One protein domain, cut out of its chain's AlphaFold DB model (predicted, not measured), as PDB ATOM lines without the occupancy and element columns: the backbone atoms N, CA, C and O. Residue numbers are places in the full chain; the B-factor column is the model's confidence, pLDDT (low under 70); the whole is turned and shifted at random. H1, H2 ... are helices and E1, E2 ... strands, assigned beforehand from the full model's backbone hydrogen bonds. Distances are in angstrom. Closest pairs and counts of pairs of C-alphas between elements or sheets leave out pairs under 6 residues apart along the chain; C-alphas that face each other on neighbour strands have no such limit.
ATOM      1  N   THR A  61     -51.200  61.897 117.449       57.47
ATOM      2  CA  THR A  61     -51.488  60.483 117.137       57.47
ATOM      3  C   THR A  61     -50.165  59.708 117.168       57.47
ATOM      4  O   THR A  61     -49.141  60.307 116.827       57.47
ATOM      5  N   PRO A  62     -50.126  58.413 117.552       64.50
ATOM      6  CA  PRO A  62     -48.913  57.622 117.373       64.50
ATOM      7  C   PRO A  62     -48.569  57.594 115.888       64.50
ATOM      8  O   PRO A  62     -49.364  57.109 115.079       64.50
ATOM      9  N   THR A  63     -47.396  58.105 115.527       68.44
ATOM     10  CA  THR A  63     -46.910  58.074 114.146       68.44
ATOM     11  C   THR A  63     -45.552  57.402 114.054       68.44
ATOM     12  O   THR A  63     -44.667  57.706 114.854       68.44
ATOM     13  N   LEU A  64     -45.376  56.564 113.037       74.12
ATOM     14  CA  LEU A  64     -44.076  56.077 112.585       74.12
ATOM     15  C   LEU A  64     -43.767  56.775 111.261       74.12
ATOM     16  O   LEU A  64     -44.574  56.713 110.336       74.12
ATOM     17  N   ASP A  65     -42.663  57.523 111.207       70.19
ATOM     18  CA  ASP A  65     -42.268  58.331 110.038       70.19
ATOM     19  C   ASP A  65     -43.375  59.275 109.528       70.19
ATOM     20  O   ASP A  65     -43.600  59.438 108.330       70.19
ATOM     21  N   GLY A  66     -44.127  59.872 110.457       64.00
ATOM     22  CA  GLY A  66     -45.237  60.778 110.144       64.00
ATOM     23  C   GLY A  66     -46.513  60.086 109.648       64.00
ATOM     24  O   GLY A  66     -47.499  60.767 109.372       64.00
ATOM     25  N   ARG A  67     -46.541  58.751 109.567       66.44
ATOM     26  CA  ARG A  67     -47.739  57.980 109.207       66.44
ATOM     27  C   ARG A  67     -48.466  57.505 110.463       66.44
ATOM     28  O   ARG A  67     -47.807  56.948 111.345       66.44
ATOM     29  N   PRO A  68     -49.798  57.679 110.562       65.81
ATOM     30  CA  PRO A  68     -50.576  57.130 111.663       65.81
ATOM     31  C   PRO A  68     -50.365  55.625 111.796       65.81
ATOM     32  O   PRO A  68     -50.431  54.882 110.816       65.81
ATOM     33  N   VAL A  69     -50.139  55.180 113.025       65.31
ATOM     34  CA  VAL A  69     -50.035  53.763 113.344       65.31
ATOM     35  C   VAL A  69     -51.445  53.184 113.445       65.31
ATOM     36  O   VAL A  69     -52.105  53.305 114.474       65.31
ATOM     37  N   ALA A  70     -51.921  52.590 112.352       58.16
ATOM     38  CA  ALA A  70     -53.232  51.955 112.250       58.16
ATOM     39  C   ALA A  70     -53.099  50.514 111.730       58.16
ATOM     40  O   ALA A  70     -52.103  50.194 111.076       58.16
ATOM     41  N   PRO A  71     -54.089  49.637 111.973       55.41
ATOM     42  CA  PRO A  71     -54.128  48.333 111.327       55.41
ATOM     43  C   PRO A  71     -54.178  48.523 109.805       55.41
ATOM     44  O   PRO A  71     -55.136  49.087 109.279       55.41
ATOM     45  N   VAL A  72     -53.147  48.071 109.091       52.03
ATOM     46  CA  VAL A  72     -53.106  48.150 107.623       52.03
ATOM     47  C   VAL A  72     -53.862  46.954 107.042       52.03
ATOM     48  O   VAL A  72     -53.536  45.806 107.342       52.03
ATOM     49  N   GLN A  73     -54.874  47.212 106.209       48.44
ATOM     50  CA  GLN A  73     -55.547  46.187 105.409       48.44
ATOM     51  C   GLN A  73     -54.821  46.059 104.063       48.44
ATOM     52  O   GLN A  73     -54.903  46.946 103.216       48.44
ATOM     53  N   ALA A  74     -54.076  44.971 103.874       43.22
ATOM     54  CA  ALA A  74     -53.320  44.723 102.649       43.22
ATOM     55  C   ALA A  74     -54.211  44.141 101.531       43.22
ATOM     56  O   ALA A  74     -54.081  42.969 101.207       43.22
ATOM     57  N   GLY A  75     -55.102  44.951 100.944       53.22
ATOM     58  CA  GLY A  75     -55.857  44.602  99.723       53.22
ATOM     59  C   GLY A  75     -56.527  43.211  99.716       53.22
ATOM     60  O   GLY A  75     -56.879  42.682 100.767       53.22
ATOM     61  N   ASP A  76     -56.691  42.625  98.522       47.59
ATOM     62  CA  ASP A  76     -57.342  41.316  98.283       47.59
ATOM     63  C   ASP A  76     -56.442  40.086  98.572       47.59
ATOM     64  O   ASP A  76     -56.784  38.952  98.233       47.59
ATOM     65  N   ALA A  77     -55.270  40.279  99.184       45.41
ATOM     66  CA  ALA A  77     -54.351  39.203  99.568       45.41
ATOM     67  C   ALA A  77     -54.708  38.637 100.964       45.41
ATOM     68  O   ALA A  77     -55.369  39.325 101.744       45.41
ATOM     69  N   PRO A  78     -54.284  37.401 101.328       42.91
ATOM     70  CA  PRO A  78     -54.515  36.855 102.668       42.91
ATOM     71  C   PRO A  78     -54.068  37.864 103.728       42.91
ATOM     72  O   PRO A  78     -52.923  38.315 103.736       42.91
ATOM     73  N   VAL A  79     -55.019  38.269 104.573       50.12
ATOM     74  CA  VAL A  79     -54.942  39.496 105.366       50.12
ATOM     75  C   VAL A  79     -53.844  39.358 106.423       50.12
ATOM     76  O   VAL A  79     -54.052  38.782 107.489       50.12
ATOM     77  N   VAL A  80     -52.654  39.892 106.149       49.09
ATOM     78  CA  VAL A  80     -51.643  40.125 107.185       49.09
ATOM     79  C   VAL A  80     -52.074  41.378 107.937       49.09
ATOM     80  O   VAL A  80     -51.857  42.499 107.482       49.09
ATOM     81  N   ARG A  81     -52.751  41.193 109.073       56.16
ATOM     82  CA  ARG A  81     -53.153  42.299 109.944       56.16
ATOM     83  C   ARG A  81     -52.012  42.588 110.908       56.16
ATOM     84  O   ARG A  81     -51.841  41.880 111.899       56.16
ATOM     85  N   ILE A  82     -51.256  43.643 110.621       61.31
ATOM     86  CA  ILE A  82     -50.281  44.204 111.556       61.31
ATOM     87  C   ILE A  82     -51.073  44.963 112.620       61.31
ATOM     88  O   ILE A  82     -51.657  46.009 112.342       61.31
ATOM     89  N   VAL A  83     -51.148  44.403 113.828       70.44
ATOM     90  CA  VAL A  83     -51.815  45.060 114.962       70.44
ATOM     91  C   VAL A  83     -50.749  45.730 115.826       70.44
ATOM     92  O   VAL A  83     -49.957  45.012 116.450       70.44
ATOM     93  N   PRO A  84     -50.684  47.070 115.869       74.75
ATOM     94  CA  PRO A  84     -49.730  47.773 116.713       74.75
ATOM     95  C   PRO A  84     -50.084  47.596 118.194       74.75
ATOM     96  O   PRO A  84     -51.242  47.671 118.590       74.75
ATOM     97  N   VAL A  85     -49.074  47.349 119.024       77.50
ATOM     98  CA  VAL A  85     -49.225  47.118 120.472       77.50
ATOM     99  C   VAL A  85     -48.642  48.276 121.267       77.50
ATOM    100  O   VAL A  85     -49.235  48.753 122.232       77.50
ATOM    101  N   ALA A  86     -47.440  48.703 120.892       84.62
ATOM    102  CA  ALA A  86     -46.733  49.780 121.559       84.62
ATOM    103  C   ALA A  86     -45.709  50.415 120.622       84.62
ATOM    104  O   ALA A  86     -45.124  49.734 119.781       84.62
ATOM    105  N   GLY A  87     -45.462  51.704 120.804       86.25
ATOM    106  CA  GLY A  87     -44.339  52.399 120.205       86.25
ATOM    107  C   GLY A  87     -43.070  52.214 121.029       86.25
ATOM    108  O   GLY A  87     -43.127  52.053 122.250       86.25
ATOM    109  N   LEU A  88     -41.926  52.252 120.359       89.44
ATOM    110  CA  LEU A  88     -40.603  52.343 120.962       89.44
ATOM    111  C   LEU A  88     -40.029  53.716 120.646       89.44
ATOM    112  O   LEU A  88     -40.002  54.115 119.485       89.44
ATOM    113  N   LEU A  89     -39.545  54.403 121.670       88.56
ATOM    114  CA  LEU A  89     -38.895  55.698 121.542       88.56
ATOM    115  C   LEU A  89     -37.518  55.631 122.191       88.56
ATOM    116  O   LEU A  89     -37.421  55.284 123.362       88.56
ATOM    117  N   GLU A  90     -36.461  55.952 121.467       89.50
ATOM    118  CA  GLU A  90     -35.112  56.049 122.008       89.50
ATOM    119  C   GLU A  90     -34.746  57.516 122.244       89.50
ATOM    120  O   GLU A  90     -34.877  58.351 121.349       89.50
ATOM    121  N   ARG A  91     -34.327  57.832 123.472       86.88
ATOM    122  CA  ARG A  91     -33.813  59.147 123.875       86.88
ATOM    123  C   ARG A  91     -32.672  58.945 124.868       86.88
ATOM    124  O   ARG A  91     -32.820  58.206 125.842       86.88
ATOM    125  N   ASP A  92     -31.539  59.598 124.629       84.69
ATOM    126  CA  ASP A  92     -30.373  59.609 125.523       84.69
ATOM    127  C   ASP A  92     -29.864  58.212 125.941       84.69
ATOM    128  O   ASP A  92     -29.482  57.979 127.093       84.69
ATOM    129  N   GLY A  93     -29.883  57.240 125.025       85.44
ATOM    130  CA  GLY A  93     -29.462  55.862 125.282       85.44
ATOM    131  C   GLY A  93     -30.498  55.015 126.025       85.44
ATOM    132  O   GLY A  93     -30.209  53.865 126.366       85.44
ATOM    133  N   ARG A  94     -31.693  55.553 126.289       88.38
ATOM    134  CA  ARG A  94     -32.809  54.860 126.945       88.38
ATOM    135  C   ARG A  94     -33.921  54.604 125.946       88.38
ATOM    136  O   ARG A  94     -34.194  55.429 125.083       88.38
ATOM    137  N   VAL A  95     -34.588  53.462 126.078       90.62
ATOM    138  CA  VAL A  95     -35.748  53.106 125.250       90.62
ATOM    139  C   VAL A  95     -37.004  53.192 126.090       90.62
ATOM    140  O   VAL A  95     -37.052  52.610 127.163       90.62
ATOM    141  N   HIS A  96     -38.034  53.858 125.594       89.31
ATOM    142  CA  HIS A  96     -39.318  54.035 126.247       89.31
ATOM    143  C   HIS A  96     -40.415  53.300 125.486       89.31
ATOM    144  O   HIS A  96     -40.514  53.399 124.262       89.31
ATOM    145  N   ILE A  97     -41.255  52.568 126.220       89.38
ATOM    146  CA  ILE A  97     -42.478  51.975 125.686       89.38
ATOM    147  C   ILE A  97     -43.568  53.033 125.727       89.38
ATOM    148  O   ILE A  97     -43.974  53.475 126.806       89.38
ATOM    149  N   VAL A  98     -44.090  53.395 124.565       84.50
ATOM    150  CA  VAL A  98     -45.226  54.306 124.455       84.50
ATOM    151  C   VAL A  98     -46.477  53.467 124.179       84.50
ATOM    152  O   VAL A  98     -46.544  52.805 123.142       84.50
ATOM    153  N   PRO A  99     -47.448  53.404 125.106       79.81
ATOM    154  CA  PRO A  99     -48.632  52.568 124.925       79.81
ATOM    155  C   PRO A  99     -49.459  53.066 123.741       79.81
ATOM    156  O   PRO A  99     -49.839  54.227 123.748       79.81
ATOM    157  N   ILE A 100     -49.758  52.202 122.763       74.00
ATOM    158  CA  ILE A 100     -50.656  52.528 121.643       74.00
ATOM    159  C   ILE A 100     -52.089  52.196 122.066       74.00
ATOM    160  O   ILE A 100     -52.403  51.040 122.336       74.00
ATOM    161  N   ALA A 101     -52.947  53.211 122.185       60.75
ATOM    162  CA  ALA A 101     -54.343  53.019 122.572       60.75
ATOM    163  C   ALA A 101     -55.201  52.586 121.366       60.75
ATOM    164  O   ALA A 101     -55.180  53.237 120.324       60.75
ATOM    165  N   GLU A 102     -56.009  51.536 121.535       50.88
ATOM    166  CA  GLU A 102     -57.132  51.192 120.648       50.88
ATOM    167  C   GLU A 102     -58.460  51.480 121.400       50.88
ATOM    168  O   GLU A 102     -58.621  50.918 122.485       50.88
ATOM    169  N   PRO A 103     -59.452  52.259 120.901       48.19
ATOM    170  CA  PRO A 103     -59.448  53.315 119.884       48.19
ATOM    171  C   PRO A 103     -59.663  54.758 120.441       48.19
ATOM    172  O   PRO A 103     -60.329  54.985 121.447       48.19
ATOM    173  N   ALA A 104     -59.097  55.733 119.719       44.22
ATOM    174  CA  ALA A 104     -59.541  57.095 119.340       44.22
ATOM    175  C   ALA A 104     -60.335  58.079 120.247       44.22
ATOM    176  O   ALA A 104     -60.643  59.160 119.751       44.22
ATOM    177  N   THR A 105     -60.673  57.825 121.517       42.97
ATOM    178  CA  THR A 105     -61.387  58.854 122.331       42.97
ATOM    179  C   THR A 105     -60.491  59.768 123.165       42.97
ATOM    180  O   THR A 105     -60.932  60.842 123.566       42.97
ATOM    181  N   ALA A 106     -59.242  59.379 123.422       46.59
ATOM    182  CA  ALA A 106     -58.278  60.212 124.135       46.59
ATOM    183  C   ALA A 106     -57.192  60.706 123.163       46.59
ATOM    184  O   ALA A 106     -56.689  59.894 122.380       46.59
ATOM    185  N   PRO A 107     -56.813  61.999 123.201       51.34
ATOM    186  CA  PRO A 107     -55.690  62.494 122.418       51.34
ATOM    187  C   PRO A 107     -54.427  61.704 122.764       51.34
ATOM    188  O   PRO A 107     -54.180  61.380 123.929       51.34
ATOM    189  N   TRP A 108     -53.640  61.379 121.742       59.09
ATOM    190  CA  TRP A 108     -52.364  60.700 121.925       59.09
ATOM    191  C   TRP A 108     -51.446  61.527 122.833       59.09
ATOM    192  O   TRP A 108     -51.299  62.725 122.612       59.09
ATOM    193  N   PRO A 109     -50.825  60.925 123.856       51.44
ATOM    194  CA  PRO A 109     -50.023  61.674 124.813       51.44
ATOM    195  C   PRO A 109     -48.517  61.680 124.495       51.44
ATOM    196  O   PRO A 109     -47.740  61.966 125.403       51.44
ATOM    197  N   GLY A 110     -48.073  61.290 123.290       60.38
ATOM    198  CA  GLY A 110     -46.646  61.044 123.022       60.38
ATOM    199  C   GLY A 110     -46.110  61.549 121.674       60.38
ATOM    200  O   GLY A 110     -46.872  62.002 120.823       60.38
ATOM    201  N   PRO A 111     -44.796  61.440 121.441       66.44
ATOM    202  CA  PRO A 111     -44.170  61.843 120.185       66.44
ATOM    203  C   PRO A 111     -44.357  60.815 119.065       66.44
ATOM    204  O   PRO A 111     -44.919  59.730 119.259       66.44
ATOM    205  N   ALA A 112     -43.833  61.153 117.884       76.19
ATOM    206  CA  ALA A 112     -43.518  60.161 116.866       76.19
ATOM    207  C   ALA A 112     -42.532  59.127 117.431       76.19
ATOM    208  O   ALA A 112     -41.595  59.475 118.152       76.19
ATOM    209  N   VAL A 113     -42.760  57.855 117.115       82.75
ATOM    210  CA  VAL A 113     -42.001  56.731 117.673       82.75
ATOM    211  C   VAL A 113     -40.934  56.267 116.688       82.75
ATOM    212  O   VAL A 113     -41.109  56.367 115.477       82.75
ATOM    213  N   ASP A 114     -39.833  55.738 117.209       85.00
ATOM    214  CA  ASP A 114     -38.712  55.236 116.409       85.00
ATOM    215  C   ASP A 114     -38.987  53.839 115.837       85.00
ATOM    216  O   ASP A 114     -38.414  53.439 114.822       85.00
ATOM    217  N   ALA A 115     -39.843  53.066 116.502       86.06
ATOM    218  CA  ALA A 115     -40.284  51.758 116.041       86.06
ATOM    219  C   ALA A 115     -41.643  51.383 116.644       86.06
ATOM    220  O   ALA A 115     -42.096  51.986 117.617       86.06
ATOM    221  N   ILE A 116     -42.276  50.344 116.108       84.25
ATOM    222  CA  ILE A 116     -43.537  49.794 116.608       84.25
ATOM    223  C   ILE A 116     -43.340  48.324 116.951       84.25
ATOM    224  O   ILE A 116     -42.837  47.552 116.142       84.25
ATOM    225  N   VAL A 117     -43.787  47.922 118.138       83.81
ATOM    226  CA  VAL A 117     -44.039  46.520 118.472       83.81
ATOM    227  C   VAL A 117     -45.414  46.149 117.927       83.81
ATOM    228  O   VAL A 117     -46.415  46.747 118.328       83.81
ATOM    229  N   CYS A 118     -45.477  45.161 117.045       76.38
ATOM    230  CA  CYS A 118     -46.710  44.718 116.403       76.38
ATOM    231  C   CYS A 118     -46.902  43.201 116.517       76.38
ATOM    232  O   CYS A 118     -45.949  42.443 116.719       76.38
ATOM    233  N   PHE A 119     -48.146  42.747 116.381       73.69
ATOM    234  CA  PHE A 119     -48.446  41.348 116.100       73.69
ATOM    235  C   PHE A 119     -48.580  41.139 114.597       73.69
ATOM    236  O   PHE A 119     -49.385  41.805 113.952       73.69
ATOM    237  N   ASP A 120     -47.835  40.172 114.075       64.56
ATOM    238  CA  ASP A 120     -48.080  39.600 112.759       64.56
ATOM    239  C   ASP A 120     -49.229  38.601 112.886       64.56
ATOM    240  O   ASP A 120     -49.038  37.494 113.393       64.56
ATOM    241  N   GLN A 121     -50.437  39.022 112.521       57.59
ATOM    242  CA  GLN A 121     -51.567  38.114 112.405       57.59
ATOM    243  C   GLN A 121     -51.771  37.784 110.932       57.59
ATOM    244  O   GLN A 121     -52.407  38.548 110.209       57.59
ATOM    245  N   THR A 122     -51.299  36.617 110.501       49.91
ATOM    246  CA  THR A 122     -51.849  35.961 109.314       49.91
ATOM    247  C   THR A 122     -53.295  35.589 109.612       49.91
ATOM    248  O   THR A 122     -53.579  34.690 110.401       49.91
ATOM    249  N   ILE A 123     -54.236  36.327 109.034       49.66
ATOM    250  CA  ILE A 123     -55.657  36.011 109.113       49.66
ATOM    251  C   ILE A 123     -55.941  34.984 108.019       49.66
ATOM    252  O   ILE A 123     -56.140  35.337 106.859       49.66
ATOM    253  N   SER A 124     -55.977  33.706 108.393       42.56
ATOM    254  CA  SER A 124     -56.719  32.732 107.598       42.56
ATOM    255  C   SER A 124     -58.224  33.006 107.785       42.56
ATOM    256  O   SER A 124     -58.663  33.145 108.935       42.56
ATOM    257  N   PRO A 125     -59.034  33.100 106.710       45.78
ATOM    258  CA  PRO A 125     -60.481  33.317 106.818       45.78
ATOM    259  C   PRO A 125     -61.199  32.221 107.620       45.78
ATOM    260  O   PRO A 125     -62.298  32.443 108.118       45.78
ATOM    261  N   THR A 126     -60.582  31.045 107.745       48.44
ATOM    262  CA  THR A 126     -61.146  29.849 108.379       48.44
ATOM    263  C   THR A 126     -60.691  29.626 109.823       48.44
ATOM    264  O   THR A 126     -61.238  28.748 110.485       48.44
ATOM    265  N   GLU A 127     -59.732  30.402 110.342       46.19
ATOM    266  CA  GLU A 127     -59.206  30.193 111.699       46.19
ATOM    267  C   GLU A 127     -59.840  31.139 112.738       46.19
ATOM    268  O   GLU A 127     -59.825  32.371 112.548       46.19
ATOM    269  N   PRO A 128     -60.343  30.592 113.868       47.81
ATOM    270  CA  PRO A 128     -60.839  31.377 114.995       47.81
ATOM    271  C   PRO A 128     -59.795  32.387 115.475       47.81
ATOM    272  O   PRO A 128     -58.611  32.071 115.565       47.81
ATOM    273  N   ALA A 129     -60.221  33.600 115.842       50.31
ATOM    274  CA  ALA A 129     -59.316  34.656 116.314       50.31
ATOM    275  C   ALA A 129     -58.462  34.239 117.532       50.31
ATOM    276  O   ALA A 129     -57.368  34.763 117.718       50.31
ATOM    277  N   GLU A 130     -58.958  33.285 118.322       44.72
ATOM    278  CA  GLU A 130     -58.311  32.706 119.505       44.72
ATOM    279  C   GLU A 130     -57.189  31.709 119.169       44.72
ATOM    280  O   GLU A 130     -56.308  31.491 119.992       44.72
ATOM    281  N   MET A 131     -57.200  31.133 117.959       37.19
ATOM    282  CA  MET A 131     -56.178  30.202 117.457       37.19
ATOM    283  C   MET A 131     -55.064  30.898 116.663       37.19
ATOM    284  O   MET A 131     -54.118  30.249 116.222       37.19
ATOM    285  N   ARG A 132     -55.156  32.220 116.471       52.91
ATOM    286  CA  ARG A 132     -54.153  32.987 115.729       52.91
ATOM    287  C   ARG A 132     -52.932  33.223 116.608       52.91
ATOM    288  O   ARG A 132     -52.903  34.176 117.390       52.91
ATOM    289  N   ASP A 133     -51.914  32.388 116.436       51.94
ATOM    290  CA  ASP A 133     -50.585  32.583 117.020       51.94
ATOM    291  C   ASP A 133     -49.897  33.783 116.352       51.94
ATOM    292  O   ASP A 133     -49.073  33.670 115.444       51.94
ATOM    293  N   GLY A 134     -50.274  34.986 116.788       59.47
ATOM    294  CA  GLY A 134     -49.650  36.213 116.324       59.47
ATOM    295  C   GLY A 134     -48.198  36.266 116.788       59.47
ATOM    296  O   GLY A 134     -47.923  36.383 117.986       59.47
ATOM    297  N   ARG A 135     -47.239  36.221 115.857       68.81
ATOM    298  CA  ARG A 135     -45.829  36.401 116.217       68.81
ATOM    299  C   ARG A 135     -45.566  37.882 116.446       68.81
ATOM    300  O   ARG A 135     -45.751  38.701 115.553       68.81
ATOM    301  N   MET A 136     -45.087  38.229 117.635       77.00
ATOM    302  CA  MET A 136     -44.710  39.607 117.934       77.00
ATOM    303  C   MET A 136     -43.440  40.002 117.155       77.00
ATOM    304  O   MET A 136     -42.451  39.255 117.143       77.00
ATOM    305  N   ARG A 137     -43.459  41.169 116.510       77.38
ATOM    306  CA  ARG A 137     -42.376  41.739 115.696       77.38
ATOM    307  C   ARG A 137     -42.121  43.196 116.090       77.38
ATOM    308  O   ARG A 137     -42.908  43.790 116.821       77.38
ATOM    309  N   VAL A 138     -40.994  43.736 115.626       82.88
ATOM    310  CA  VAL A 138     -40.693  45.169 115.702       82.88
ATOM    311  C   VAL A 138     -40.442  45.702 114.303       82.88
ATOM    312  O   VAL A 138     -39.564  45.193 113.604       82.88
ATOM    313  N   GLU A 139     -41.203  46.722 113.931       83.44
ATOM    314  CA  GLU A 139     -41.056  47.491 112.699       83.44
ATOM    315  C   GLU A 139     -40.320  48.787 113.017       83.44
ATOM    316  O   GLU A 139     -40.750  49.553 113.875       83.44
ATOM    317  N   LEU A 140     -39.166  48.991 112.383       84.44
ATOM    318  CA  LEU A 140     -38.334  50.178 112.578       84.44
ATOM    319  C   LEU A 140     -38.805  51.296 111.652       84.44
ATOM    320  O   LEU A 140     -39.150  51.011 110.509       84.44
ATOM    321  N   GLY A 141     -38.747  52.539 112.125       82.25
ATOM    322  CA  GLY A 141     -39.000  53.702 111.284       82.25
ATOM    323  C   GLY A 141     -37.831  54.014 110.353       82.25
ATOM    324  O   GLY A 141     -36.664  53.778 110.686       82.25
ATOM    325  N   ASP A 142     -38.137  54.594 109.203       80.75
ATOM    326  CA  ASP A 142     -37.192  55.128 108.224       80.75
ATOM    327  C   ASP A 142     -36.277  56.195 108.842       80.75
ATOM    328  O   ASP A 142     -35.093  56.270 108.502       80.75
ATOM    329  N   ALA A 143     -36.759  56.955 109.831       78.19
ATOM    330  CA  ALA A 143     -35.943  57.901 110.595       78.19
ATOM    331  C   ALA A 143     -34.751  57.239 111.326       78.19
ATOM    332  O   ALA A 143     -33.787  57.916 111.692       78.19
ATOM    333  N   LEU A 144     -34.769  55.915 111.535       82.25
ATOM    334  CA  LEU A 144     -33.634  55.151 112.065       82.25
ATOM    335  C   LEU A 144     -32.627  54.715 110.993       82.25
ATOM    336  O   LEU A 144     -31.555  54.214 111.340       82.25
ATOM    337  N   ALA A 145     -32.936  54.853 109.702       80.69
ATOM    338  CA  ALA A 145     -32.043  54.423 108.629       80.69
ATOM    339  C   ALA A 145     -30.720  55.209 108.633       80.69
ATOM    340  O   ALA A 145     -29.660  54.604 108.450       80.69
ATOM    341  N   GLY A 146     -30.783  56.518 108.906       82.00
ATOM    342  CA  GLY A 146     -29.620  57.408 109.010       82.00
ATOM    343  C   GLY A 146     -28.941  57.430 110.386       82.00
ATOM    344  O   GLY A 146     -27.766  57.774 110.477       82.00
ATOM    345  N   ASP A 147     -29.637  57.019 111.449       87.44
ATOM    346  CA  ASP A 147     -29.140  57.067 112.830       87.44
ATOM    347  C   ASP A 147     -28.718  55.672 113.323       87.44
ATOM    348  O   ASP A 147     -29.448  54.942 114.006       87.44
ATOM    349  N   LEU A 148     -27.506  55.266 112.927       86.06
ATOM    350  CA  LEU A 148     -26.948  53.960 113.282       86.06
ATOM    351  C   LEU A 148     -26.850  53.723 114.801       86.06
ATOM    352  O   LEU A 148     -27.171  52.600 115.213       86.06
ATOM    353  N   PRO A 149     -26.399  54.686 115.634       90.69
ATOM    354  CA  PRO A 149     -26.396  54.531 117.087       90.69
ATOM    355  C   PRO A 149     -27.785  54.234 117.652       90.69
ATOM    356  O   PRO A 149     -27.971  53.184 118.276       90.69
ATOM    357  N   ARG A 150     -28.777  55.077 117.357       88.12
ATOM    358  CA  ARG A 150     -30.138  54.915 117.874       88.12
ATOM    359  C   ARG A 150     -30.770  53.601 117.426       88.12
ATOM    360  O   ARG A 150     -31.317  52.840 118.228       88.12
ATOM    361  N   ARG A 151     -30.586  53.241 116.151       89.12
ATOM    362  CA  ARG A 151     -31.052  51.960 115.597       89.12
ATOM    363  C   ARG A 151     -30.456  50.751 116.318       89.12
ATOM    364  O   ARG A 151     -31.142  49.742 116.507       89.12
ATOM    365  N   LYS A 152     -29.175  50.812 116.703       90.94
ATOM    366  CA  LYS A 152     -28.521  49.737 117.469       90.94
ATOM    367  C   LYS A 152     -29.150  49.589 118.854       90.94
ATOM    368  O   LYS A 152     -29.390  48.454 119.260       90.94
ATOM    369  N   VAL A 153     -29.456  50.695 119.532       92.75
ATOM    370  CA  VAL A 153     -30.099  50.692 120.856       92.75
ATOM    371  C   VAL A 153     -31.492  50.058 120.785       92.75
ATOM    372  O   VAL A 153     -31.751  49.086 121.495       92.75
ATOM    373  N   VAL A 154     -32.345  50.497 119.850       90.81
ATOM    374  CA  VAL A 154     -33.695  49.926 119.647       90.81
ATOM    375  C   VAL A 154     -33.630  48.424 119.332       90.81
ATOM    376  O   VAL A 154     -34.381  47.618 119.889       90.81
ATOM    377  N   ARG A 155     -32.685  48.001 118.483       91.06
ATOM    378  CA  ARG A 155     -32.489  46.578 118.163       91.06
ATOM    379  C   ARG A 155     -32.025  45.773 119.378       91.06
ATOM    380  O   ARG A 155     -32.519  44.664 119.589       91.06
ATOM    381  N   ALA A 156     -31.084  46.298 120.159       92.62
ATOM    382  CA  ALA A 156     -30.585  45.647 121.367       92.62
ATOM    383  C   ALA A 156     -31.700  45.482 122.410       92.62
ATOM    384  O   ALA A 156     -31.859  44.392 122.972       92.62
ATOM    385  N   PHE A 157     -32.519  46.524 122.592       93.56
ATOM    386  CA  PHE A 157     -33.720  46.481 123.419       93.56
ATOM    387  C   PHE A 157     -34.644  45.346 122.983       93.56
ATOM    388  O   PHE A 157     -35.000  44.487 123.796       93.56
ATOM    389  N   TRP A 158     -34.987  45.287 121.693       91.50
ATOM    390  CA  TRP A 158     -35.908  44.271 121.196       91.50
ATOM    391  C   TRP A 158     -35.361  42.850 121.348       91.50
ATOM    392  O   TRP A 158     -36.073  41.952 121.795       91.50
ATOM    393  N   GLN A 159     -34.080  42.634 121.046       90.56
ATOM    394  CA  GLN A 159     -33.446  41.327 121.224       90.56
ATOM    395  C   GLN A 159     -33.463  40.872 122.688       90.56
ATOM    396  O   GLN A 159     -33.726  39.699 122.964       90.56
ATOM    397  N   SER A 160     -33.195  41.783 123.627       90.62
ATOM    398  CA  SER A 160     -33.263  41.500 125.063       90.62
ATOM    399  C   SER A 160     -34.689  41.163 125.504       90.62
ATOM    400  O   SER A 160     -34.928  40.121 126.120       90.62
ATOM    401  N   SER A 161     -35.651  41.990 125.094       90.62
ATOM    402  CA  SER A 161     -37.073  41.839 125.407       90.62
ATOM    403  C   SER A 161     -37.634  40.529 124.865       90.62
ATOM    404  O   SER A 161     -38.227  39.752 125.607       90.62
ATOM    405  N   ALA A 162     -37.361  40.206 123.599       86.56
ATOM    406  CA  ALA A 162     -37.803  38.962 122.981       86.56
ATOM    407  C   ALA A 162     -37.246  37.724 123.704       86.56
ATOM    408  O   ALA A 162     -37.962  36.736 123.858       86.56
ATOM    409  N   ARG A 163     -35.989  37.759 124.176       87.12
ATOM    410  CA  ARG A 163     -35.415  36.665 124.983       87.12
ATOM    411  C   ARG A 163     -36.131  36.500 126.320       87.12
ATOM    412  O   ARG A 163     -36.371  35.365 126.723       87.12
ATOM    413  N   LEU A 164     -36.470  37.599 126.994       87.12
ATOM    414  CA  LEU A 164     -37.205  37.554 128.258       87.12
ATOM    415  C   LEU A 164     -38.629  37.024 128.054       87.12
ATOM    416  O   LEU A 164     -39.038  36.093 128.741       87.12
ATOM    417  N   LEU A 165     -39.355  37.566 127.076       86.94
ATOM    418  CA  LEU A 165     -40.761  37.240 126.832       86.94
ATOM    419  C   LEU A 165     -40.972  35.771 126.446       86.94
ATOM    420  O   LEU A 165     -41.944  35.159 126.885       86.94
ATOM    421  N   ARG A 166     -40.022  35.160 125.719       85.25
ATOM    422  CA  ARG A 166     -40.045  33.715 125.414       85.25
ATOM    423  C   ARG A 166     -40.068  32.830 126.661       85.25
ATOM    424  O   ARG A 166     -40.599  31.731 126.597       85.25
ATOM    425  N   ARG A 167     -39.532  33.289 127.799       85.12
ATOM    426  CA  ARG A 167     -39.513  32.507 129.051       85.12
ATOM    427  C   ARG A 167     -40.889  32.374 129.701       85.12
ATOM    428  O   ARG A 167     -41.053  31.551 130.597       85.12
ATOM    429  N   PHE A 168     -41.860  33.198 129.308       80.62
ATOM    430  CA  PHE A 168     -43.179  33.217 129.940       80.62
ATOM    431  C   PHE A 168     -44.161  32.195 129.354       80.62
ATOM    432  O   PHE A 168     -45.208  31.991 129.960       80.62
TER     433      PHE A 168
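Overview. This is residues 61 to 168 of the 218 residues of the protein "Putative insertion element IS1016 transposase" of Leptothrix cholodnii (strain ATCC 51168 / LMG 8142 / SP-6) (UniProt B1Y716). A strongly twisted antiparallel sheet, order E2 E1 E3 E4, has helix H1 slantwise over one face: two layers, strands and helix. The printed part has 108 residues, under half in named elements, which run E1, E2, E3, E4, H1; the class is mixed. It is compact, with a radius of gyration of the C-alphas of 14.8 A and spans of 46 by 35 by 26 A.

Along the chain. E1, residues 80 to 91, begins at C-alpha 80 (-51.643, 40.125, 107.185), measures 31.0 A and bends by 57 degrees at residue 85. E2 is residues 94 to 99, E3 115 to 122, E4 135 to 140. H1, residues 148 to 166, measures 27.0 A and ends at C-alpha 166 (-40.045, 33.715, 125.414).

Arrangement. Within hydrogen-bond range are N 85 and O 117 between E1 and E3, 2.8 A; N 96 and O 89 in hairpin E1 and E2, 2.7 A; N 137 and O 118 in hairpin E3 and E4, 2.8 A. H1, with every O i to N i+4 pair within range, is over E1, only just slantwise at 58 degrees on the local plane; their closest C-alphas, Glu 90 and Arg 150, are 6.6 A apart.

Size, cuts and confidence. The printed part has no cut. Links E2 to E3 and E3 to E4 are long. Residues 61 to 63, 66 to 82, 101 to 111 and 120 to 135 have pLDDT under 70.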